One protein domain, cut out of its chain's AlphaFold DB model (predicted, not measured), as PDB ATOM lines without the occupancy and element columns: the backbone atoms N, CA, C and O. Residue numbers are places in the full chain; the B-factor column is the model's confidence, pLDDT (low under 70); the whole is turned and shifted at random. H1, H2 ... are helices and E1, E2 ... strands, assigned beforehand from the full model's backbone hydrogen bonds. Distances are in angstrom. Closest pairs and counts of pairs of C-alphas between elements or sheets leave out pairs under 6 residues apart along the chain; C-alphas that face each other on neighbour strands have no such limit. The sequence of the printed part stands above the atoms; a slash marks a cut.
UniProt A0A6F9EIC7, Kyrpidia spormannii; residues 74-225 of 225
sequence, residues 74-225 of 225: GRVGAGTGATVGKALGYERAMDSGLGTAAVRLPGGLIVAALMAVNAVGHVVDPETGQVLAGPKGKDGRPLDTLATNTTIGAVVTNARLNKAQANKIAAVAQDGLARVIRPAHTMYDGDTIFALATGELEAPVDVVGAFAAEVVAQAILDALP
ATOM      1  N   GLY A  74     -15.497  23.797 -13.575       97.12
ATOM      2  CA  GLY A  74     -16.785  24.371 -13.189       97.12
ATOM      3  C   GLY A  74     -16.915  24.594 -11.682       97.12
ATOM      4  O   GLY A  74     -15.944  24.893 -10.985       97.12
ATOM      5  N   ARG A  75     -18.135  24.456 -11.157       97.38
ATOM      6  CA  ARG A  75     -18.483  24.762  -9.758       97.38
ATOM      7  C   ARG A  75     -18.067  23.648  -8.793       97.38
ATOM      8  O   ARG A  75     -18.900  22.946  -8.225       97.38
ATOM      9  N   VAL A  76     -16.759  23.468  -8.642       97.06
ATOM     10  CA  VAL A  76     -16.127  22.453  -7.791       97.06
ATOM     11  C   VAL A  76     -14.988  23.061  -6.975       97.06
ATOM     12  O   VAL A  76     -14.324  23.997  -7.420       97.06
ATOM     13  N   GLY A  77     -14.732  22.524  -5.777       97.00
ATOM     14  CA  GLY A  77     -13.655  23.003  -4.902       97.00
ATOM     15  C   GLY A  77     -13.762  24.510  -4.636       97.00
ATOM     16  O   GLY A  77     -14.852  25.010  -4.354       97.00
ATOM     17  N   ALA A  78     -12.655  25.240  -4.793       97.56
ATOM     18  CA  ALA A  78     -12.626  26.702  -4.673       97.56
ATOM     19  C   ALA A  78     -13.547  27.426  -5.678       97.56
ATOM     20  O   ALA A  78     -13.987  28.536  -5.409       97.56
ATOM     21  N   GLY A  79     -13.882  26.797  -6.809       97.62
ATOM     22  CA  GLY A  79     -14.794  27.348  -7.814       97.62
ATOM     23  C   GLY A  79     -16.280  27.257  -7.451       97.62
ATOM     24  O   GLY A  79     -17.113  27.790  -8.172       97.62
ATOM     25  N   THR A  80     -16.657  26.579  -6.361       97.38
ATOM     26  CA  THR A  80     -18.071  26.277  -6.043       97.38
ATOM     27  C   THR A  80     -18.947  27.530  -5.910       97.38
ATOM     28  O   THR A  80     -20.084  27.550  -6.403       97.38
ATOM     29  N   GLY A  81     -18.418  28.564  -5.247       96.25
ATOM     30  CA  GLY A  81     -19.063  29.863  -5.048       96.25
ATOM     31  C   GLY A  81     -18.448  30.998  -5.873       96.25
ATOM     32  O   GLY A  81     -18.703  32.165  -5.581       96.25
ATOM     33  N   ALA A  82     -17.620  30.682  -6.872       96.94
ATOM     34  CA  ALA A  82     -16.940  31.688  -7.677       96.94
ATOM     35  C   ALA A  82     -17.905  32.384  -8.653       96.94
ATOM     36  O   ALA A  82     -18.789  31.758  -9.243       96.94
ATOM     37  N   THR A  83     -17.745  33.702  -8.783       96.06
ATOM     38  CA  THR A  83     -18.581  34.565  -9.630       96.06
ATOM     39  C   THR A  83     -17.770  35.715 -10.238       96.06
ATOM     40  O   THR A  83     -16.751  36.123  -9.682       96.06
ATOM     41  N   VAL A  84     -18.233  36.290 -11.349       94.50
ATOM     42  CA  VAL A  84     -17.574  37.404 -12.064       94.50
ATOM     43  C   VAL A  84     -18.550  38.537 -12.393       94.50
ATOM     44  O   VAL A  84     -19.767  38.364 -12.308       94.50
ATOM     45  N   GLY A  85     -18.031  39.701 -12.793       91.69
ATOM     46  CA  GLY A  85     -18.847  40.819 -13.273       91.69
ATOM     47  C   GLY A  85     -19.639  41.510 -12.164       91.69
ATOM     48  O   GLY A  85     -20.848  41.682 -12.270       91.69
ATOM     49  N   LYS A  86     -18.967  41.916 -11.088       89.19
ATOM     50  CA  LYS A  86     -19.594  42.421  -9.850       89.19
ATOM     51  C   LYS A  86     -19.632  43.937  -9.745       89.19
ATOM     52  O   LYS A  86     -20.063  44.469  -8.725       89.19
ATOM     53  N   ALA A  87     -19.210  44.645 -10.791       83.88
ATOM     54  CA  ALA A  87     -19.198  46.106 -10.808       83.88
ATOM     55  C   ALA A  87     -20.575  46.727 -10.503       83.88
ATOM     56  O   ALA A  87     -20.640  47.828  -9.964       83.88
ATOM     57  N   LEU A  88     -21.667  46.017 -10.818       86.00
ATOM     58  CA  LEU A  88     -23.041  46.453 -10.555       86.00
ATOM     59  C   LEU A  88     -23.697  45.755  -9.349       86.00
ATOM     60  O   LEU A  88     -24.908  45.857  -9.212       86.00
ATOM     61  N   GLY A  89     -22.930  45.048  -8.510       85.75
ATOM     62  CA  GLY A  89     -23.438  44.291  -7.359       85.75
ATOM     63  C   GLY A  89     -23.408  42.770  -7.546       85.75
ATOM     64  O   GLY A  89     -23.366  42.257  -8.666       85.75
ATOM     65  N   TYR A  90     -23.416  42.032  -6.430       86.19
ATOM     66  CA  TYR A  90     -23.390  40.558  -6.424       86.19
ATOM     67  C   TYR A  90     -24.655  39.944  -7.022       86.19
ATOM     68  O   TYR A  90     -24.596  38.886  -7.641       86.19
ATOM     69  N   GLU A  91     -25.794  40.614  -6.885       87.38
ATOM     70  CA  GLU A  91     -27.073  40.195  -7.454       87.38
ATOM     71  C   GLU A  91     -27.066  40.191  -8.989       87.38
ATOM     72  O   GLU A  91     -27.867  39.500  -9.619       87.38
ATOM     73  N   ARG A  92     -26.128  40.929  -9.592       89.06
ATOM     74  CA  ARG A  92     -25.896  40.966 -11.037       89.06
ATOM     75  C   ARG A  92     -24.691  40.142 -11.462       89.06
ATOM     76  O   ARG A  92     -24.427  40.073 -12.656       89.06
ATOM     77  N   ALA A  93     -23.988  39.494 -10.541       91.81
ATOM     78  CA  ALA A  93     -22.852  38.668 -10.904       91.81
ATOM     79  C   ALA A  93     -23.281  37.475 -11.781       91.81
ATOM     80  O   ALA A  93     -24.418  36.976 -11.729       91.81
ATOM     81  N   MET A  94     -22.348  37.017 -12.606       94.19
ATOM     82  CA  MET A  94     -22.460  35.763 -13.343       94.19
ATOM     83  C   MET A  94     -21.708  34.658 -12.612       94.19
ATOM     84  O   MET A  94     -20.663  34.903 -12.009       94.19
ATOM     85  N   ASP A  95     -22.253  33.445 -12.680       95.12
ATOM     86  CA  ASP A  95     -21.574  32.245 -12.201       95.12
ATOM     87  C   ASP A  95     -20.277  32.041 -12.996       95.12
ATOM     88  O   ASP A  95     -20.223  32.305 -14.200       95.12
ATOM     89  N   SER A  96     -19.243  31.556 -12.318       97.31
ATOM     90  CA  SER A  96     -18.004  31.064 -12.923       97.31
ATOM     91  C   SER A  96     -17.602  29.762 -12.213       97.31
ATOM     92  O   SER A  96     -18.457  29.032 -11.696       97.31
ATOM     93  N   GLY A  97     -16.309  29.445 -12.159       98.00
ATOM     94  CA  GLY A  97     -15.835  28.310 -11.399       98.00
ATOM     95  C   GLY A  97     -14.326  28.146 -11.408       98.00
ATOM     96  O   GLY A  97     -13.555  29.109 -11.381       98.00
ATOM     97  N   LEU A  98     -13.937  26.877 -11.396       98.31
ATOM     98  CA  LEU A  98     -12.581  26.399 -11.582       98.31
ATOM     99  C   LEU A  98     -12.385  26.074 -13.067       98.31
ATOM    100  O   LEU A  98     -13.157  25.292 -13.617       98.31
ATOM    101  N   GLY A  99     -11.367  26.637 -13.699       98.38
ATOM    102  CA  GLY A  99     -11.003  26.323 -15.078       98.38
ATOM    103  C   GLY A  99      -9.549  25.891 -15.186       98.38
ATOM    104  O   GLY A  99      -8.725  26.166 -14.304       98.38
ATOM    105  N   THR A 100      -9.234  25.162 -16.251       98.19
ATOM    106  CA  THR A 100      -7.888  24.646 -16.492       98.19
ATOM    107  C   THR A 100      -7.527  24.687 -17.967       98.19
ATOM    108  O   THR A 100      -8.371  24.529 -18.841       98.19
ATOM    109  N   ALA A 101      -6.244  24.883 -18.246       98.38
ATOM    110  CA  ALA A 101      -5.696  24.782 -19.588       98.38
ATOM    111  C   ALA A 101      -4.276  24.231 -19.513       98.38
ATOM    112  O   ALA A 101      -3.578  24.406 -18.513       98.38
ATOM    113  N   ALA A 102      -3.841  23.560 -20.573       98.06
ATOM    114  CA  ALA A 102      -2.487  23.051 -20.677       98.06
ATOM    115  C   ALA A 102      -2.028  23.053 -22.129       98.06
ATOM    116  O   ALA A 102      -2.781  22.708 -23.037       98.06
ATOM    117  N   VAL A 103      -0.755  23.369 -22.325       98.25
ATOM    118  CA  VAL A 103      -0.073  23.239 -23.604       98.25
ATOM    119  C   VAL A 103       1.111  22.298 -23.445       98.25
ATOM    120  O   VAL A 103       1.875  22.376 -22.479       98.25
ATOM    121  N   ARG A 104       1.263  21.394 -24.413       98.12
ATOM    122  CA  ARG A 104       2.463  20.577 -24.585       98.12
ATOM    123  C   ARG A 104       3.179  21.041 -25.844       98.12
ATOM    124  O   ARG A 104       2.627  20.951 -26.937       98.12
ATOM    125  N   LEU A 105       4.404  21.517 -25.683       97.00
ATOM    126  CA  LEU A 105       5.236  22.003 -26.777       97.00
ATOM    127  C   LEU A 105       6.092  20.877 -27.371       97.00
ATOM    128  O   LEU A 105       6.336  19.859 -26.703       97.00
ATOM    129  N   PRO A 106       6.607  21.059 -28.602       93.50
ATOM    130  CA  PRO A 106       7.680  20.222 -29.125       93.50
ATOM    131  C   PRO A 106       8.841  20.126 -28.125       93.50
ATOM    132  O   PRO A 106       9.180  21.100 -27.456       93.50
ATOM    133  N   GLY A 107       9.432  18.938 -27.991       91.75
ATOM    134  CA  GLY A 107      10.481  18.687 -26.993       91.75
ATOM    135  C   GLY A 107       9.965  18.355 -25.587       91.75
ATOM    136  O   GLY A 107      10.765  18.099 -24.696       91.75
ATOM    137  N   GLY A 108       8.644  18.293 -25.381       97.12
ATOM    138  CA  GLY A 108       8.051  17.721 -24.168       97.12
ATOM    139  C   GLY A 108       7.855  18.698 -23.007       97.12
ATOM    140  O   GLY A 108       7.405  18.260 -21.946       97.12
ATOM    141  N   LEU A 109       8.128  19.993 -23.204       98.31
ATOM    142  CA  LEU A 109       7.772  21.039 -22.243       98.31
ATOM    143  C   LEU A 109       6.249  21.104 -22.094       98.31
ATOM    144  O   LEU A 109       5.516  21.161 -23.083       98.31
ATOM    145  N   ILE A 110       5.783  21.113 -20.852       98.50
ATOM    146  CA  ILE A 110       4.379  21.269 -20.486       98.50
ATOM    147  C   ILE A 110       4.255  22.534 -19.647       98.50
ATOM    148  O   ILE A 110       5.017  22.726 -18.695       98.50
ATOM    149  N   VAL A 111       3.276  23.368 -19.974       98.69
ATOM    150  CA  VAL A 111       2.837  24.479 -19.127       98.69
ATOM    151  C   VAL A 111       1.329  24.360 -18.975       98.69
ATOM    152  O   VAL A 111       0.618  24.203 -19.963       98.69
ATOM    153  N   ALA A 112       0.848  24.376 -17.741       98.50
ATOM    154  CA  ALA A 112      -0.557  24.221 -17.408       98.50
ATOM    155  C   ALA A 112      -0.977  25.257 -16.371       98.50
ATOM    156  O   ALA A 112      -0.149  25.731 -15.597       98.50
ATOM    157  N   ALA A 113      -2.261  25.587 -16.345       98.62
ATOM    158  CA  ALA A 113      -2.857  26.464 -15.355       98.62
ATOM    159  C   ALA A 113      -4.128  25.859 -14.756       98.62
ATOM    160  O   ALA A 113      -4.867  25.121 -15.413       98.62
ATOM    161  N   LEU A 114      -4.375  26.204 -13.495       98.44
ATOM    162  CA  LEU A 114      -5.611  25.939 -12.766       98.44
ATOM    163  C   LEU A 114      -6.042  27.230 -12.072       98.44
ATOM    164  O   LEU A 114      -5.291  27.750 -11.244       98.44
ATOM    165  N   MET A 115      -7.235  27.729 -12.390       98.69
ATOM    166  CA  MET A 115      -7.707  29.049 -11.964       98.69
ATOM    167  C   MET A 115      -9.105  28.959 -11.351       98.69
ATOM    168  O   MET A 115     -10.022  28.457 -11.991       98.69
ATOM    169  N   ALA A 116      -9.286  29.465 -10.132       98.50
ATOM    170  CA  ALA A 116     -10.594  29.734  -9.538       98.50
ATOM    171  C   ALA A 116     -10.924  31.222  -9.732       98.50
ATOM    172  O   ALA A 116     -10.230  32.099  -9.209       98.50
ATOM    173  N   VAL A 117     -11.958  31.506 -10.523       98.06
ATOM    174  CA  VAL A 117     -12.167  32.836 -11.118       98.06
ATOM    175  C   VAL A 117     -13.265  33.595 -10.390       98.06
ATOM    176  O   VAL A 117     -14.433  33.445 -10.721       98.06
ATOM    177  N   ASN A 118     -12.929  34.437  -9.416       96.62
ATOM    178  CA  ASN A 118     -13.920  35.183  -8.635       96.62
ATOM    179  C   ASN A 118     -13.732  36.712  -8.739       96.62
ATOM    180  O   ASN A 118     -13.714  37.424  -7.737       96.62
ATOM    181  N   ALA A 119     -13.576  37.228  -9.957       93.25
ATOM    182  CA  ALA A 119     -13.192  38.615 -10.233       93.25
ATOM    183  C   ALA A 119     -14.276  39.671  -9.931       93.25
ATOM    184  O   ALA A 119     -15.473  39.405 -10.078       93.25
ATOM    185  N   VAL A 120     -13.859  40.908  -9.598       90.69
ATOM    186  CA  VAL A 120     -14.710  42.107  -9.774       90.69
ATOM    187  C   VAL A 120     -15.084  42.260 -11.245       90.69
ATOM    188  O   VAL A 120     -16.246  42.515 -11.578       90.69
ATOM    189  N   GLY A 121     -14.066  42.190 -12.105       90.38
ATOM    190  CA  GLY A 121     -14.158  42.512 -13.517       90.38
ATOM    191  C   GLY A 121     -15.066  41.573 -14.296       90.38
ATOM    192  O   GLY A 121     -15.447  40.494 -13.837       90.38
ATOM    193  N   HIS A 122     -15.410  42.007 -15.502       91.94
ATOM    194  CA  HIS A 122     -16.000  41.135 -16.502       91.94
ATOM    195  C   HIS A 122     -14.888  40.392 -17.253       91.94
ATOM    196  O   HIS A 122     -13.763  40.883 -17.362       91.94
ATOM    197  N   VAL A 123     -15.207  39.205 -17.754       96.31
ATOM    198  CA  VAL A 123     -14.328  38.404 -18.596       96.31
ATOM    199  C   VAL A 123     -14.600  38.740 -20.060       96.31
ATOM    200  O   VAL A 123     -15.759  38.783 -20.484       96.31
ATOM    201  N   VAL A 124     -13.539  38.992 -20.819       96.75
ATOM    202  CA  VAL A 124     -13.572  39.314 -22.246       96.75
ATOM    203  C   VAL A 124     -12.841  38.269 -23.068       96.75
ATOM    204  O   VAL A 124     -11.866  37.666 -22.621       96.75
ATOM    205  N   ASP A 125     -13.285  38.121 -24.304       95.88
ATOM    206  CA  ASP A 125     -12.515  37.485 -25.355       95.88
ATOM    207  C   ASP A 125     -11.284  38.365 -25.668       95.88
ATOM    208  O   ASP A 125     -11.442  39.560 -25.953       95.88
ATOM    209  N   PRO A 126     -10.054  37.831 -25.575       92.88
ATOM    210  CA  PRO A 126      -8.843  38.631 -25.730       92.88
ATOM    211  C   PRO A 126      -8.568  39.055 -27.181       92.88
ATOM    212  O   PRO A 126      -7.812  40.006 -27.384       92.88
ATOM    213  N   GLU A 127      -9.160  38.389 -28.176       94.25
ATOM    214  CA  GLU A 127      -8.963  38.689 -29.600       94.25
ATOM    215  C   GLU A 127      -9.955  39.747 -30.092       94.25
ATOM    216  O   GLU A 127      -9.586  40.681 -30.805       94.25
ATOM    217  N   THR A 128     -11.220  39.620 -29.695       95.69
ATOM    218  CA  THR A 128     -12.325  40.465 -30.174       95.69
ATOM    219  C   THR A 128     -12.692  41.586 -29.205       95.69
ATOM    220  O   THR A 128     -13.330  42.561 -29.600       95.69
ATOM    221  N   GLY A 129     -12.326  41.458 -27.926       92.50
ATOM    222  CA  GLY A 129     -12.755  42.358 -26.854       92.50
ATOM    223  C   GLY A 129     -14.219  42.185 -26.439       92.50
ATOM    224  O   GLY A 129     -14.722  42.983 -25.646       92.50
ATOM    225  N   GLN A 130     -14.922  41.174 -26.960       94.56
ATOM    226  CA  GLN A 130     -16.306  40.890 -26.593       94.56
ATOM    227  C   GLN A 130     -16.404  40.497 -25.116       94.56
ATOM    228  O   GLN A 130     -15.645  39.659 -24.640       94.56
ATOM    229  N   VAL A 131     -17.380  41.050 -24.390       93.75
ATOM    230  CA  VAL A 131     -17.683  40.612 -23.021       93.75
ATOM    231  C   VAL A 131     -18.330  39.227 -23.062       93.75
ATOM    232  O   VAL A 131     -19.446  39.082 -23.560       93.75
ATOM    233  N   LEU A 132     -17.632  38.229 -22.523       94.81
ATOM    234  CA  LEU A 132     -18.086  36.840 -22.429       94.81
ATOM    235  C   LEU A 132     -18.873  36.589 -21.139       94.81
ATOM    236  O   LEU A 132     -19.882  35.890 -21.151       94.81
ATOM    237  N   ALA A 133     -18.447  37.199 -20.030       93.75
ATOM    238  CA  ALA A 133     -19.169  37.154 -18.763       93.75
ATOM    239  C   ALA A 133     -19.023  38.480 -18.017       93.75
ATOM    240  O   ALA A 133     -17.916  38.916 -17.733       93.75
ATOM    241  N   GLY A 134     -20.128  39.133 -17.673       88.19
ATOM    242  CA  GLY A 134     -20.129  40.441 -17.022       88.19
ATOM    243  C   GLY A 134     -21.363  40.652 -16.150       88.19
ATOM    244  O   GLY A 134     -22.153  39.727 -15.971       88.19
ATOM    245  N   PRO A 135     -21.552  41.851 -15.580       86.00
ATOM    246  CA  PRO A 135     -22.743  42.126 -14.790       86.00
ATOM    247  C   PRO A 135     -24.012  41.943 -15.634       86.00
ATOM    248  O   PRO A 135     -24.124  42.458 -16.746       86.00
ATOM    249  N   LYS A 136     -24.994  41.224 -15.090       82.12
ATOM    250  CA  LYS A 136     -26.307  41.008 -15.698       82.12
ATOM    251  C   LYS A 136     -27.097  42.322 -15.760       82.12
ATOM    252  O   LYS A 136     -27.238  43.051 -14.772       82.12
ATOM    253  N   GLY A 137     -27.698  42.571 -16.921       76.31
ATOM    254  CA  GLY A 137     -28.493  43.767 -17.212       76.31
ATOM    255  C   GLY A 137     -27.731  44.797 -18.049       76.31
ATOM    256  O   GLY A 137     -26.514  44.742 -18.156       76.31
ATOM    257  N   LYS A 138     -28.470  45.706 -18.694       63.34
ATOM    258  CA  LYS A 138     -27.908  46.668 -19.662       63.34
ATOM    259  C   LYS A 138     -27.440  47.983 -19.031       63.34
ATOM    260  O   LYS A 138     -26.582  48.640 -19.604       63.34
ATOM    261  N   ASP A 139     -27.957  48.312 -17.845       65.38
ATOM    262  CA  ASP A 139     -27.778  49.612 -17.199       65.38
ATOM    263  C   ASP A 139     -27.442  49.463 -15.707       65.38
ATOM    264  O   ASP A 139     -27.983  48.595 -15.011       65.38
ATOM    265  N   GLY A 140     -26.575  50.347 -15.208       61.91
ATOM    266  CA  GLY A 140     -26.254  50.494 -13.790       61.91
ATOM    267  C   GLY A 140     -25.028  51.379 -13.574       61.91
ATOM    268  O   GLY A 140     -24.097  51.379 -14.378       61.91
ATOM    269  N   ARG A 141     -25.022  52.152 -12.484       67.56
ATOM    270  CA  ARG A 141     -23.822  52.876 -12.050       67.56
ATOM    271  C   ARG A 141     -22.904  51.881 -11.328       67.56
ATOM    272  O   ARG A 141     -23.411  51.177 -10.452       67.56
ATOM    273  N   PRO A 142     -21.601  51.819 -11.654       67.31
ATOM    274  CA  PRO A 142     -20.652  51.032 -10.878       67.31
ATOM    275  C   PRO A 142     -20.751  51.386  -9.393       67.31
ATOM    276  O   PRO A 142     -20.828  52.567  -9.043       67.31
ATOM    277  N   LEU A 143     -20.791  50.373  -8.531       68.94
ATOM    278  CA  LEU A 143     -20.793  50.584  -7.088       68.94
ATOM    279  C   LEU A 143     -19.393  51.033  -6.649       68.94
ATOM    280  O   LEU A 143     -18.411  50.362  -6.959       68.94
ATOM    281  N   ASP A 144     -19.304  52.139  -5.901       58.88
ATOM    282  CA  ASP A 144     -18.030  52.639  -5.344       58.88
ATOM    283  C   ASP A 144     -17.409  51.632  -4.359       58.88
ATOM    284  O   ASP A 144     -16.189  51.531  -4.223       58.88
ATOM    285  N   THR A 145     -18.256  50.832  -3.704       55.53
ATOM    286  CA  THR A 145     -17.864  49.667  -2.912       55.53
ATOM    287  C   THR A 145     -17.815  48.441  -3.817       55.53
ATOM    288  O   THR A 145     -18.706  47.586  -3.785       55.53
ATOM    289  N   LEU A 146     -16.783  48.343  -4.647       57.22
ATOM    290  CA  LEU A 146     -16.454  47.061  -5.251       57.22
ATOM    291  C   LEU A 146     -16.123  46.113  -4.094       57.22
ATOM    292  O   LEU A 146     -15.220  46.366  -3.299       57.22
ATOM    293  N   ALA A 147     -16.936  45.076  -3.924       59.66
ATOM    294  CA  ALA A 147     -16.724  44.105  -2.865       59.66
ATOM    295  C   ALA A 147     -15.345  43.435  -3.001       59.66
ATOM    296  O   ALA A 147     -14.765  43.419  -4.085       59.66
ATOM    297  N   THR A 148     -14.822  42.862  -1.917       65.50
ATOM    298  CA  THR A 148     -13.599  42.052  -1.977       65.50
ATOM    299  C   THR A 148     -13.812  40.881  -2.932       65.50
ATOM    300  O   THR A 148     -14.787  40.149  -2.789       65.50
ATOM    301  N   ASN A 149     -12.919  40.711  -3.898       81.06
ATOM    302  CA  ASN A 149     -12.981  39.717  -4.964       81.06
ATOM    303  C   ASN A 149     -11.577  39.189  -5.243       81.06
ATOM    304  O   ASN A 149     -10.604  39.639  -4.637       81.06
ATOM    305  N   THR A 150     -11.453  38.103  -5.999       89.69
ATOM    306  CA  THR A 150     -10.159  37.414  -6.100       89.69
ATOM    307  C   THR A 150     -10.147  36.418  -7.247       89.69
ATOM    308  O   THR A 150     -10.967  35.506  -7.261       89.69
ATOM    309  N   THR A 151      -9.190  36.505  -8.163       96.75
ATOM    310  CA  THR A 151      -8.854  35.378  -9.042       96.75
ATOM    311  C   THR A 151      -7.589  34.710  -8.520       96.75
ATOM    312  O   THR A 151      -6.534  35.333  -8.419       96.75
ATOM    313  N   ILE A 152      -7.694  33.436  -8.145       98.44
ATOM    314  CA  ILE A 152      -6.587  32.686  -7.540       98.44
ATOM    315  C   ILE A 152      -6.274  31.445  -8.351       98.44
ATOM    316  O   ILE A 152      -7.172  30.799  -8.887       98.44
ATOM    317  N   GLY A 153      -5.007  31.071  -8.418       98.31
ATOM    318  CA  GLY A 153      -4.642  29.907  -9.201       98.31
ATOM    319  C   GLY A 153      -3.181  29.535  -9.137       98.31
ATOM    320  O   GLY A 153      -2.414  30.010  -8.297       98.31
ATOM    321  N   ALA A 154      -2.806  28.647 -10.044       98.50
ATOM    322  CA  ALA A 154      -1.428  28.257 -10.228       98.50
ATOM    323  C   ALA A 154      -1.095  27.957 -11.678       98.50
ATOM    324  O   ALA A 154      -1.911  27.407 -12.411       98.50
ATOM    325  N   VAL A 155       0.155  28.243 -12.022       98.69
ATOM    326  CA  VAL A 155       0.846  27.722 -13.194       98.69
ATOM    327  C   VAL A 155       1.721  26.555 -12.756       98.69
ATOM    328  O   VAL A 155       2.479  26.659 -11.790       98.69
ATOM    329  N   VAL A 156       1.641  25.446 -13.480       98.12
ATOM    330  CA  VAL A 156       2.439  24.241 -13.261       98.12
ATOM    331  C   VAL A 156       3.210  23.926 -14.535       98.12
ATOM    332  O   VAL A 156       2.649  23.919 -15.628       98.12
ATOM    333  N   THR A 157       4.503  23.652 -14.408       98.75
ATOM    334  CA  THR A 157       5.353  23.255 -15.532       98.75
ATOM    335  C   THR A 157       6.300  22.126 -15.147       98.75
ATOM    336  O   THR A 157       6.654  21.971 -13.977       98.75
ATOM    337  N   ASN A 158       6.743  21.346 -16.131       98.50
ATOM    338  CA  ASN A 158       7.820  20.377 -15.939       98.50
ATOM    339  C   ASN A 158       9.226  20.962 -16.174       98.50
ATOM    340  O   ASN A 158      10.220  20.249 -16.036       98.50
ATOM    341  N   ALA A 159       9.330  22.260 -16.477       98.50
ATOM    342  CA  ALA A 159      10.609  22.950 -16.596       98.50
ATOM    343  C   ALA A 159      11.401  22.951 -15.272       98.50
ATOM    344  O   ALA A 159      10.830  22.983 -14.179       98.50
ATOM    345  N   ARG A 160      12.731  22.976 -15.355       98.62
ATOM    346  CA  ARG A 160      13.627  23.249 -14.232       98.62
ATOM    347  C   ARG A 160      13.721  24.749 -14.018       98.62
ATOM    348  O   ARG A 160      14.291  25.464 -14.830       98.62
ATOM    349  N   LEU A 161      13.173  25.209 -12.896       98.50
ATOM    350  CA  LEU A 161      13.188  26.614 -12.500       98.50
ATOM    351  C   LEU A 161      13.784  26.759 -11.102       98.50
ATOM    352  O   LEU A 161      13.408  26.046 -10.169       98.50
ATOM    353  N   ASN A 162      14.677  27.730 -10.929       98.31
ATOM    354  CA  ASN A 162      15.037  28.208  -9.599       98.31
ATOM    355  C   ASN A 162      13.907  29.086  -9.011       98.31
ATOM    356  O   ASN A 162      12.942  29.437  -9.691       98.31
ATOM    357  N   LYS A 163      14.015  29.463  -7.730       97.81
ATOM    358  CA  LYS A 163      12.962  30.233  -7.040       97.81
ATOM    359  C   LYS A 163      12.700  31.606  -7.666       97.81
ATOM    360  O   LYS A 163      11.546  32.011  -7.751       97.81
ATOM    361  N   ALA A 164      13.740  32.297  -8.136       98.56
ATOM    362  CA  ALA A 164      13.594  33.598  -8.786       98.56
ATOM    363  C   ALA A 164      12.887  33.475 -10.145       98.56
ATOM    364  O   ALA A 164      11.995  34.260 -10.454       98.56
ATOM    365  N   GLN A 165      13.229  32.444 -10.920       98.69
ATOM    366  CA  GLN A 165      12.575  32.123 -12.184       98.69
ATOM    367  C   GLN A 165      11.109  31.746 -11.967       98.69
ATOM    368  O   GLN A 165      10.247  32.308 -12.629       98.69
ATOM    369  N   ALA A 166      10.798  30.878 -11.000       98.62
ATOM    370  CA  ALA A 166       9.414  30.539 -10.662       98.62
ATOM    371  C   ALA A 166       8.612  31.784 -10.238       98.62
ATOM    372  O   ALA A 166       7.491  31.978 -10.699       98.62
ATOM    373  N   ASN A 167       9.203  32.676  -9.437       98.50
ATOM    374  CA  ASN A 167       8.567  33.945  -9.077       98.50
ATOM    375  C   ASN A 167       8.322  34.840 -10.305       98.50
ATOM    376  O   ASN A 167       7.271  35.467 -10.420       98.50
ATOM    377  N   LYS A 168       9.259  34.865 -11.262       98.56
ATOM    378  CA  LYS A 168       9.069  35.572 -12.533       98.56
ATOM    379  C   LYS A 168       7.941  34.955 -13.366       98.56
ATOM    380  O   LYS A 168       7.156  35.714 -13.923       98.56
ATOM    381  N   ILE A 169       7.819  33.625 -13.414       98.75
ATOM    382  CA  ILE A 169       6.695  32.946 -14.080       98.75
ATOM    383  C   ILE A 169       5.366  33.340 -13.438       98.75
ATOM    384  O   ILE A 169       4.450  33.709 -14.162       98.75
ATOM    385  N   ALA A 170       5.269  33.328 -12.107       98.62
ATOM    386  CA  ALA A 170       4.065  33.767 -11.402       98.62
ATOM    387  C   ALA A 170       3.695  35.222 -11.741       98.62
ATOM    388  O   ALA A 170       2.527  35.516 -11.969       98.62
ATOM    389  N   ALA A 171       4.685  36.116 -11.836       98.44
ATOM    390  CA  ALA A 171       4.461  37.506 -12.226       98.44
ATOM    391  C   ALA A 171       3.983  37.643 -13.683       98.44
ATOM    392  O   ALA A 171       3.007  38.333 -13.930       98.44
ATOM    393  N   VAL A 172       4.631  36.968 -14.640       98.50
ATOM    394  CA  VAL A 172       4.236  37.005 -16.065       98.50
ATOM    395  C   VAL A 172       2.866  36.357 -16.284       98.50
ATOM    396  O   VAL A 172       2.090  36.794 -17.123       98.50
ATOM    397  N   ALA A 173       2.522  35.335 -15.505       98.69
ATOM    398  CA  ALA A 173       1.220  34.683 -15.575       98.69
ATOM    399  C   ALA A 173       0.050  35.643 -15.280       98.69
ATOM    400  O   ALA A 173      -1.030  35.474 -15.849       98.69
ATOM    401  N   GLN A 174       0.272  36.680 -14.461       98.38
ATOM    402  CA  GLN A 174      -0.720  37.735 -14.207       98.38
ATOM    403  C   GLN A 174      -1.065  38.524 -15.484       98.38
ATOM    404  O   GLN A 174      -2.193  38.992 -15.624       98.38
ATOM    405  N   ASP A 175      -0.162  38.594 -16.471       98.31
ATOM    406  CA  ASP A 175      -0.460  39.213 -17.770       98.31
ATOM    407  C   ASP A 175      -1.592  38.462 -18.491       98.31
ATOM    408  O   ASP A 175      -2.423  39.076 -19.159       98.31
ATOM    409  N   GLY A 176      -1.654  37.135 -18.337       98.31
ATOM    410  CA  GLY A 176      -2.739  36.303 -18.860       98.31
ATOM    411  C   GLY A 176      -4.089  36.668 -18.256       98.31
ATOM    412  O   GLY A 176      -5.071  36.834 -18.976       98.31
ATOM    413  N   LEU A 177      -4.112  36.875 -16.939       97.88
ATOM    414  CA  LEU A 177      -5.287  37.337 -16.208       97.88
ATOM    415  C   LEU A 177      -5.733  38.716 -16.711       97.88
ATOM    416  O   LEU A 177      -6.898  38.890 -17.069       97.88
ATOM    417  N   ALA A 178      -4.812  39.676 -16.818       97.38
ATOM    418  CA  ALA A 178      -5.116  41.040 -17.250       97.38
ATOM    419  C   ALA A 178      -5.598  41.144 -18.713       97.38
ATOM    420  O   ALA A 178      -6.293  42.099 -19.067       97.38
ATOM    421  N   ARG A 179      -5.267  40.173 -19.579       97.44
ATOM    422  CA  ARG A 179      -5.782  40.128 -20.962       97.44
ATOM    423  C   ARG A 179      -7.286  39.882 -21.009       97.44
ATOM    424  O   ARG A 179      -7.966  40.511 -21.823       97.44
ATOM    425  N   VAL A 180      -7.781  38.996 -20.143       98.00
ATOM    426  CA  VAL A 180      -9.161  38.489 -20.192       98.00
ATOM    427  C   VAL A 180     -10.054  39.019 -19.080       98.00
ATOM    428  O   VAL A 180     -11.262  38.954 -19.237       98.00
ATOM    429  N   ILE A 181      -9.532  39.584 -17.989       96.44
ATOM    430  CA  ILE A 181     -10.345  40.168 -16.909       96.44
ATOM    431  C   ILE A 181     -10.234  41.692 -16.929       96.44
ATOM    432  O   ILE A 181      -9.136  42.245 -16.900       96.44
ATOM    433  N   ARG A 182     -11.376  42.393 -16.964       92.69
ATOM    434  CA  ARG A 182     -11.428  43.862 -17.048       92.69
ATOM    435  C   ARG A 182     -12.476  44.484 -16.104       92.69
ATOM    436  O   ARG A 182     -13.666  44.202 -16.240       92.69
ATOM    437  N   PRO A 183     -12.080  45.387 -15.186       91.50
ATOM    438  CA  PRO A 183     -10.707  45.586 -14.715       91.50
ATOM    439  C   PRO A 183     -10.183  44.346 -13.967       91.50
ATOM    440  O   PRO A 183     -10.967  43.592 -13.394       91.50
ATOM    441  N   ALA A 184      -8.863  44.178 -13.967       92.12
ATOM    442  CA  ALA A 184      -8.116  43.226 -13.143       92.12
ATOM    443  C   ALA A 184      -7.274  43.979 -12.100       92.12
ATOM    444  O   ALA A 184      -7.053  45.184 -12.261       92.12
ATOM    445  N   HIS A 185      -6.768  43.282 -11.075       92.75
ATOM    446  CA  HIS A 185      -5.830  43.835 -10.086       92.75
ATOM    447  C   HIS A 185      -6.326  45.112  -9.401       92.75
ATOM    448  O   HIS A 185      -5.556  46.037  -9.125       92.75
ATOM    449  N   THR A 186      -7.634  45.204  -9.153       88.12
ATOM    450  CA  THR A 186      -8.177  46.342  -8.414       88.12
ATOM    451  C   THR A 186      -7.729  46.282  -6.951       88.12
ATOM    452  O   THR A 186      -7.337  45.232  -6.453       88.12
ATOM    453  N   MET A 187      -7.851  47.388  -6.209       82.94
ATOM    454  CA  MET A 187      -7.571  47.407  -4.758       82.94
ATOM    455  C   MET A 187      -8.432  46.426  -3.944       82.94
ATOM    456  O   MET A 187      -8.152  46.174  -2.774       82.94
ATOM    457  N   TYR A 188      -9.492  45.904  -4.555       73.31
ATOM    458  CA  TYR A 188     -10.416  44.958  -3.953       73.31
ATOM    459  C   TYR A 188     -10.197  43.531  -4.460       73.31
ATOM    460  O   TYR A 188     -10.840  42.621  -3.938       73.31
ATOM    461  N   ASP A 189      -9.299  43.331  -5.432       80.12
ATOM    462  CA  ASP A 189      -8.912  42.019  -5.935       80.12
ATOM    463  C   ASP A 189      -7.658  41.505  -5.212       80.12
ATOM    464  O   ASP A 189      -6.596  42.122  -5.242       80.12
ATOM    465  N   GLY A 190      -7.753  40.335  -4.584       88.06
ATOM    466  CA  GLY A 190      -6.600  39.633  -4.000       88.06
ATOM    467  C   GLY A 190      -5.888  38.702  -4.992       88.06
ATOM    468  O   GLY A 190      -5.519  37.586  -4.618       88.06
ATOM    469  N   ASP A 191      -5.780  39.097  -6.264       96.25
ATOM    470  CA  ASP A 191      -5.339  38.213  -7.351       96.25
ATOM    471  C   ASP A 191      -3.987  37.552  -7.045       96.25
ATOM    472  O   ASP A 191      -2.972  38.221  -6.850       96.25
ATOM    473  N   THR A 192      -3.961  36.217  -7.013       97.62
ATOM    474  CA  THR A 192      -2.787  35.452  -6.565       97.62
ATOM    475  C   THR A 192      -2.542  34.249  -7.467       97.62
ATOM    476  O   THR A 192      -3.371  33.344  -7.545       97.62
ATOM    477  N   ILE A 193      -1.367  34.196  -8.095       98.50
ATOM    478  CA  ILE A 193      -0.930  33.057  -8.909       98.50
ATOM    479  C   ILE A 193       0.329  32.446  -8.294       98.50
ATOM    480  O   ILE A 193       1.336  33.126  -8.104       98.50
ATOM    481  N   PHE A 194       0.291  31.145  -8.008       98.62
ATOM    482  CA  PHE A 194       1.479  30.372  -7.639       98.62
ATOM    483  C   PHE A 194       2.151  29.783  -8.883       98.62
ATOM    484  O   PHE A 194       1.477  29.395  -9.830       98.62
ATOM    485  N   ALA A 195       3.475  29.643  -8.874       98.62
ATOM    486  CA  ALA A 195       4.199  28.896  -9.902       98.62
ATOM    487  C   ALA A 195       4.845  27.644  -9.297       98.62
ATOM    488  O   ALA A 195       5.582  27.732  -8.310       98.62
ATOM    489  N   LEU A 196       4.578  26.483  -9.894       98.25
ATOM    490  CA  LEU A 196       5.139  25.190  -9.508       98.25
ATOM    491  C   LEU A 196       5.905  24.581 -10.681       98.25
ATOM    492  O   LEU A 196       5.458  24.630 -11.825       98.25
ATOM    493  N   ALA A 197       7.059  23.993 -10.380       98.25
ATOM    494  CA  ALA A 197       7.962  23.427 -11.369       98.25
ATOM    495  C   ALA A 197       8.447  22.049 -10.894       98.25
ATOM    496  O   ALA A 197       9.014  21.965  -9.802       98.25
ATOM    497  N   THR A 198       8.217  20.980 -11.666       97.69
ATOM    498  CA  THR A 198       8.632  19.614 -11.272       97.69
ATOM    499  C   THR A 198      10.111  19.334 -11.546       97.69
ATOM    500  O   THR A 198      10.691  18.449 -10.922       97.69
ATOM    501  N   GLY A 199      10.762  20.134 -12.399       97.69
ATOM    502  CA  GLY A 199      12.210  20.076 -12.609       97.69
ATOM    503  C   GLY A 199      12.696  18.917 -13.476       97.69
ATOM    504  O   GLY A 199      13.809  18.426 -13.270       97.69
ATOM    505  N   GLU A 200      11.885  18.488 -14.439       97.31
ATOM    506  CA  GLU A 200      12.173  17.360 -15.330       97.31
ATOM    507  C   GLU A 200      12.960  17.772 -16.585       97.31
ATOM    508  O   GLU A 200      13.778  16.992 -17.068       97.31
ATOM    509  N   LEU A 201      12.752  18.990 -17.103       97.12
ATOM    510  CA  LEU A 201      13.281  19.438 -18.399       97.12
ATOM    511  C   LEU A 201      13.941  20.824 -18.316       97.12
ATOM    512  O   LEU A 201      13.415  21.721 -17.667       97.12
ATOM    513  N   GLU A 202      15.047  21.050 -19.028       97.81
ATOM    514  CA  GLU A 202      15.576  22.406 -19.240       97.81
ATOM    515  C   GLU A 202      14.735  23.171 -20.271       97.81
ATOM    516  O   GLU A 202      14.492  22.680 -21.374       97.81
ATOM    517  N   ALA A 203      14.318  24.391 -19.936       97.19
ATOM    518  CA  ALA A 203      13.598  25.263 -20.858       97.19
ATOM    519  C   ALA A 203      13.923  26.743 -20.593       97.19
ATOM    520  O   ALA A 203      14.098  27.129 -19.433       97.19
ATOM    521  N   PRO A 204      13.968  27.599 -21.631       97.44
ATOM    522  CA  PRO A 204      14.129  29.036 -21.434       97.44
ATOM    523  C   PRO A 204      12.966  29.613 -20.621       97.44
ATOM    524  O   PRO A 204      11.800  29.375 -20.943       97.44
ATOM    525  N   VAL A 205      13.278  30.412 -19.595       97.94
ATOM    526  CA  VAL A 205      12.256  30.965 -18.689       97.94
ATOM    527  C   VAL A 205      11.229  31.820 -19.432       97.94
ATOM    528  O   VAL A 205      10.049  31.780 -19.103       97.94
ATOM    529  N   ASP A 206      11.656  32.533 -20.476       98.06
ATOM    530  CA  ASP A 206      10.781  33.401 -21.265       98.06
ATOM    531  C   ASP A 206       9.774  32.597 -22.093       98.06
ATOM    532  O   ASP A 206       8.625  33.008 -22.234       98.06
ATOM    533  N   VAL A 207      10.166  31.409 -22.570       98.00
ATOM    534  CA  VAL A 207       9.251  30.485 -23.259       98.00
ATOM    535  C   VAL A 207       8.202  29.981 -22.274       98.00
ATOM    536  O   VAL A 207       7.009  30.054 -22.557       98.00
ATOM    537  N   VAL A 208       8.624  29.533 -21.086       98.56
ATOM    538  CA  VAL A 208       7.691  29.108 -20.031       98.56
ATOM    539  C   VAL A 208       6.752  30.254 -19.648       98.56
ATOM    540  O   VAL A 208       5.554  30.032 -19.517       98.56
ATOM    541  N   GLY A 209       7.270  31.478 -19.515       98.44
ATOM    542  CA  GLY A 209       6.497  32.667 -19.157       98.44
ATOM    543  C   GLY A 209       5.455  33.040 -20.207       98.44
ATOM    544  O   GLY A 209       4.300  33.278 -19.860       98.44
ATOM    545  N   ALA A 210       5.827  33.030 -21.488       98.25
ATOM    546  CA  ALA A 210       4.905  33.322 -22.583       98.25
ATOM    547  C   ALA A 210       3.713  32.353 -22.588       98.25
ATOM    548  O   ALA A 210       2.560  32.787 -22.620       98.25
ATOM    549  N   PHE A 211       3.988  31.051 -22.474       98.62
ATOM    550  CA  PHE A 211       2.933  30.044 -22.413       98.62
ATOM    551  C   PHE A 211       2.186  30.047 -21.080       98.62
ATOM    552  O   PHE A 211       1.008  29.721 -21.081       98.62
ATOM    553  N   ALA A 212       2.807  30.460 -19.971       98.81
ATOM    554  CA  ALA A 212       2.127  30.627 -18.686       98.81
ATOM    555  C   ALA A 212       1.023  31.689 -18.765       98.81
ATOM    556  O   ALA A 212      -0.096  31.430 -18.332       98.81
ATOM    557  N   ALA A 213       1.310  32.853 -19.356       98.69
ATOM    558  CA  ALA A 213       0.296  33.882 -19.582       98.69
ATOM    559  C   ALA A 213      -0.828  33.378 -20.506       98.69
ATOM    560  O   ALA A 213      -2.002  33.637 -20.250       98.69
ATOM    561  N   GLU A 214      -0.480  32.622 -21.549       98.56
ATOM    562  CA  GLU A 214      -1.457  32.031 -22.469       98.56
ATOM    563  C   GLU A 214      -2.393  31.040 -21.764       98.56
ATOM    564  O   GLU A 214      -3.613  31.201 -21.796       98.56
ATOM    565  N   VAL A 215      -1.844  30.046 -21.056       98.69
ATOM    566  CA  VAL A 215      -2.678  29.039 -20.384       98.69
ATOM    567  C   VAL A 215      -3.472  29.623 -19.219       98.69
ATOM    568  O   VAL A 215      -4.550  29.122 -18.930       98.69
ATOM    569  N   VAL A 216      -3.006  30.691 -18.563       98.88
ATOM    570  CA  VAL A 216      -3.813  31.381 -17.543       98.88
ATOM    571  C   VAL A 216      -5.033  32.047 -18.168       98.88
ATOM    572  O   VAL A 216      -6.134  31.867 -17.648       98.88
ATOM    573  N   ALA A 217      -4.867  32.759 -19.285       98.69
ATOM    574  CA  ALA A 217      -5.993  33.348 -20.005       98.69
ATOM    575  C   ALA A 217      -7.004  32.263 -20.413       98.69
ATOM    576  O   ALA A 217      -8.186  32.364 -20.093       98.69
ATOM    577  N   GLN A 218      -6.527  31.174 -21.021       98.62
ATOM    578  CA  GLN A 218      -7.372  30.051 -21.438       98.62
ATOM    579  C   GLN A 218      -8.071  29.359 -20.259       98.62
ATOM    580  O   GLN A 218      -9.255  29.051 -20.349       98.62
ATOM    581  N   ALA A 219      -7.378  29.154 -19.136       98.69
ATOM    582  CA  ALA A 219      -7.964  28.558 -17.936       98.69
ATOM    583  C   ALA A 219      -9.049  29.451 -17.317       98.69
ATOM    584  O   ALA A 219     -10.016  28.938 -16.764       98.69
ATOM    585  N   ILE A 220      -8.919  30.777 -17.413       98.62
ATOM    586  CA  ILE A 220      -9.969  31.705 -16.973       98.62
ATOM    587  C   ILE A 220     -11.198  31.606 -17.881       98.62
ATOM    588  O   ILE A 220     -12.321  31.603 -17.380       98.62
ATOM    589  N   LEU A 221     -10.998  31.493 -19.195       98.31
ATOM    590  CA  LEU A 221     -12.092  31.313 -20.152       98.31
ATOM    591  C   LEU A 221     -12.810  29.967 -19.951       98.31
ATOM    592  O   LEU A 221     -14.037  29.934 -19.948       98.31
ATOM    593  N   ASP A 222     -12.071  28.879 -19.704       98.31
ATOM    594  CA  ASP A 222     -12.626  27.544 -19.405       98.31
ATOM    595  C   ASP A 222     -13.438  27.500 -18.095       98.31
ATOM    596  O   ASP A 222     -14.273  26.618 -17.907       98.31
ATOM    597  N   ALA A 223     -13.219  28.454 -17.183       98.00
ATOM    598  CA  ALA A 223     -13.963  28.543 -15.927       98.00
ATOM    599  C   ALA A 223     -15.388  29.100 -16.096       98.00
ATOM    600  O   ALA A 223     -16.171  29.055 -15.142       98.00
ATOM    601  N   LEU A 224     -15.709  29.679 -17.255       96.19
ATOM    602  CA  LEU A 224     -17.041  30.199 -17.548       96.19
ATOM    603  C   LEU A 224     -18.022  29.051 -17.877       96.19
ATOM    604  O   LEU A 224     -17.595  28.013 -18.384       96.19
ATOM    605  N   PRO A 225     -19.319  29.207 -17.549       87.12
ATOM    606  CA  PRO A 225     -20.345  28.195 -17.806       87.12
ATOM    607  C   PRO A 225     -20.673  27.993 -19.291       87.12
ATOM    608  O   PRO A 225     -20.548  28.961 -20.077       87.12
TER     609      PRO A 225
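This is residues 74 to 225 of the 225 residues of a protein of Kyrpidia spormannii (UniProt A0A6F9EIC7). A twisted sheet of four strands, E1, E2, E5 and E6, is covered on one face by two helices, H1 and H2, while a small hairpin of two short strands, E3 and E4, sits near one end of it. Beyond that end, the long link of residues 134 to 149 reaches out and adds to the length. The printed part has 152 residues, with elements in the order E1, E2, E3, E4, E5, H1, E6, H2; the larger sheet runs E1, E2, E5, E6 and is mixed, and the class is mixed, helices and strands. The whole is compact, with a radius of gyration of the C-alphas of 15.7 A, and elongated, spanning 51 by 29 by 25 A.

After residues 74 to 97, which hold no named element, E1, residues 98 to 104, and E2, residues 110 to 118, form an antiparallel hairpin, with N 99 and O 115 2.8 A apart. E3, residues 122 to 124, and E4, residues 131 to 133, form another hairpin, with N 123 and O 133 2.7 A apart. E5, residues 150 to 159, is antiparallel to E2, with N 112 and O 156 2.8 A apart. H1, residues 163 to 180, leads to E6, residues 192 to 201, which is parallel to E5, with N 155 and O 194 2.8 A apart. E5, H1 and E6 make a strand-helix-strand unit, two parallel neighbour strands with a helix between, and its crossover is right-handed. H2, residues 205 to 222, and H1 are on the same face of the sheet, two layers, at heights over the sheet of 7.1 A and 7.9 A. They touch at a steep tilt of 40 degrees, the same way, the closest C-alphas being those of Gly 176 and Ala 213, 3.9 A apart. Every O i to N i+4 pair is within hydrogen-bond range in H2, and 9 of 14 are in H1.

E1 begins at C-alpha 98, (-12.581, 26.399, -11.582), and is 20.7 A long. E2 measures 25.9 A, E3 6.5 A, E4 5.7 A and E5 27.4 A. H1 measures 27.0 A, and E6, 25.6 A, bends by 55 degrees at residue 198. H2 measures 25.1 A and ends at C-alpha 222, (-12.626, 27.544, -19.405).

The C-alphas farthest apart are those of Asp 139 and Glu 200, 51.4 A. The printed part has no cut, and its last residue, Pro 225, is the chain's last. The links E4 to E5 and H1 to E6 are long. Mean pLDDT of the printed part is 93.0, and residues 138 to 148 are under 70.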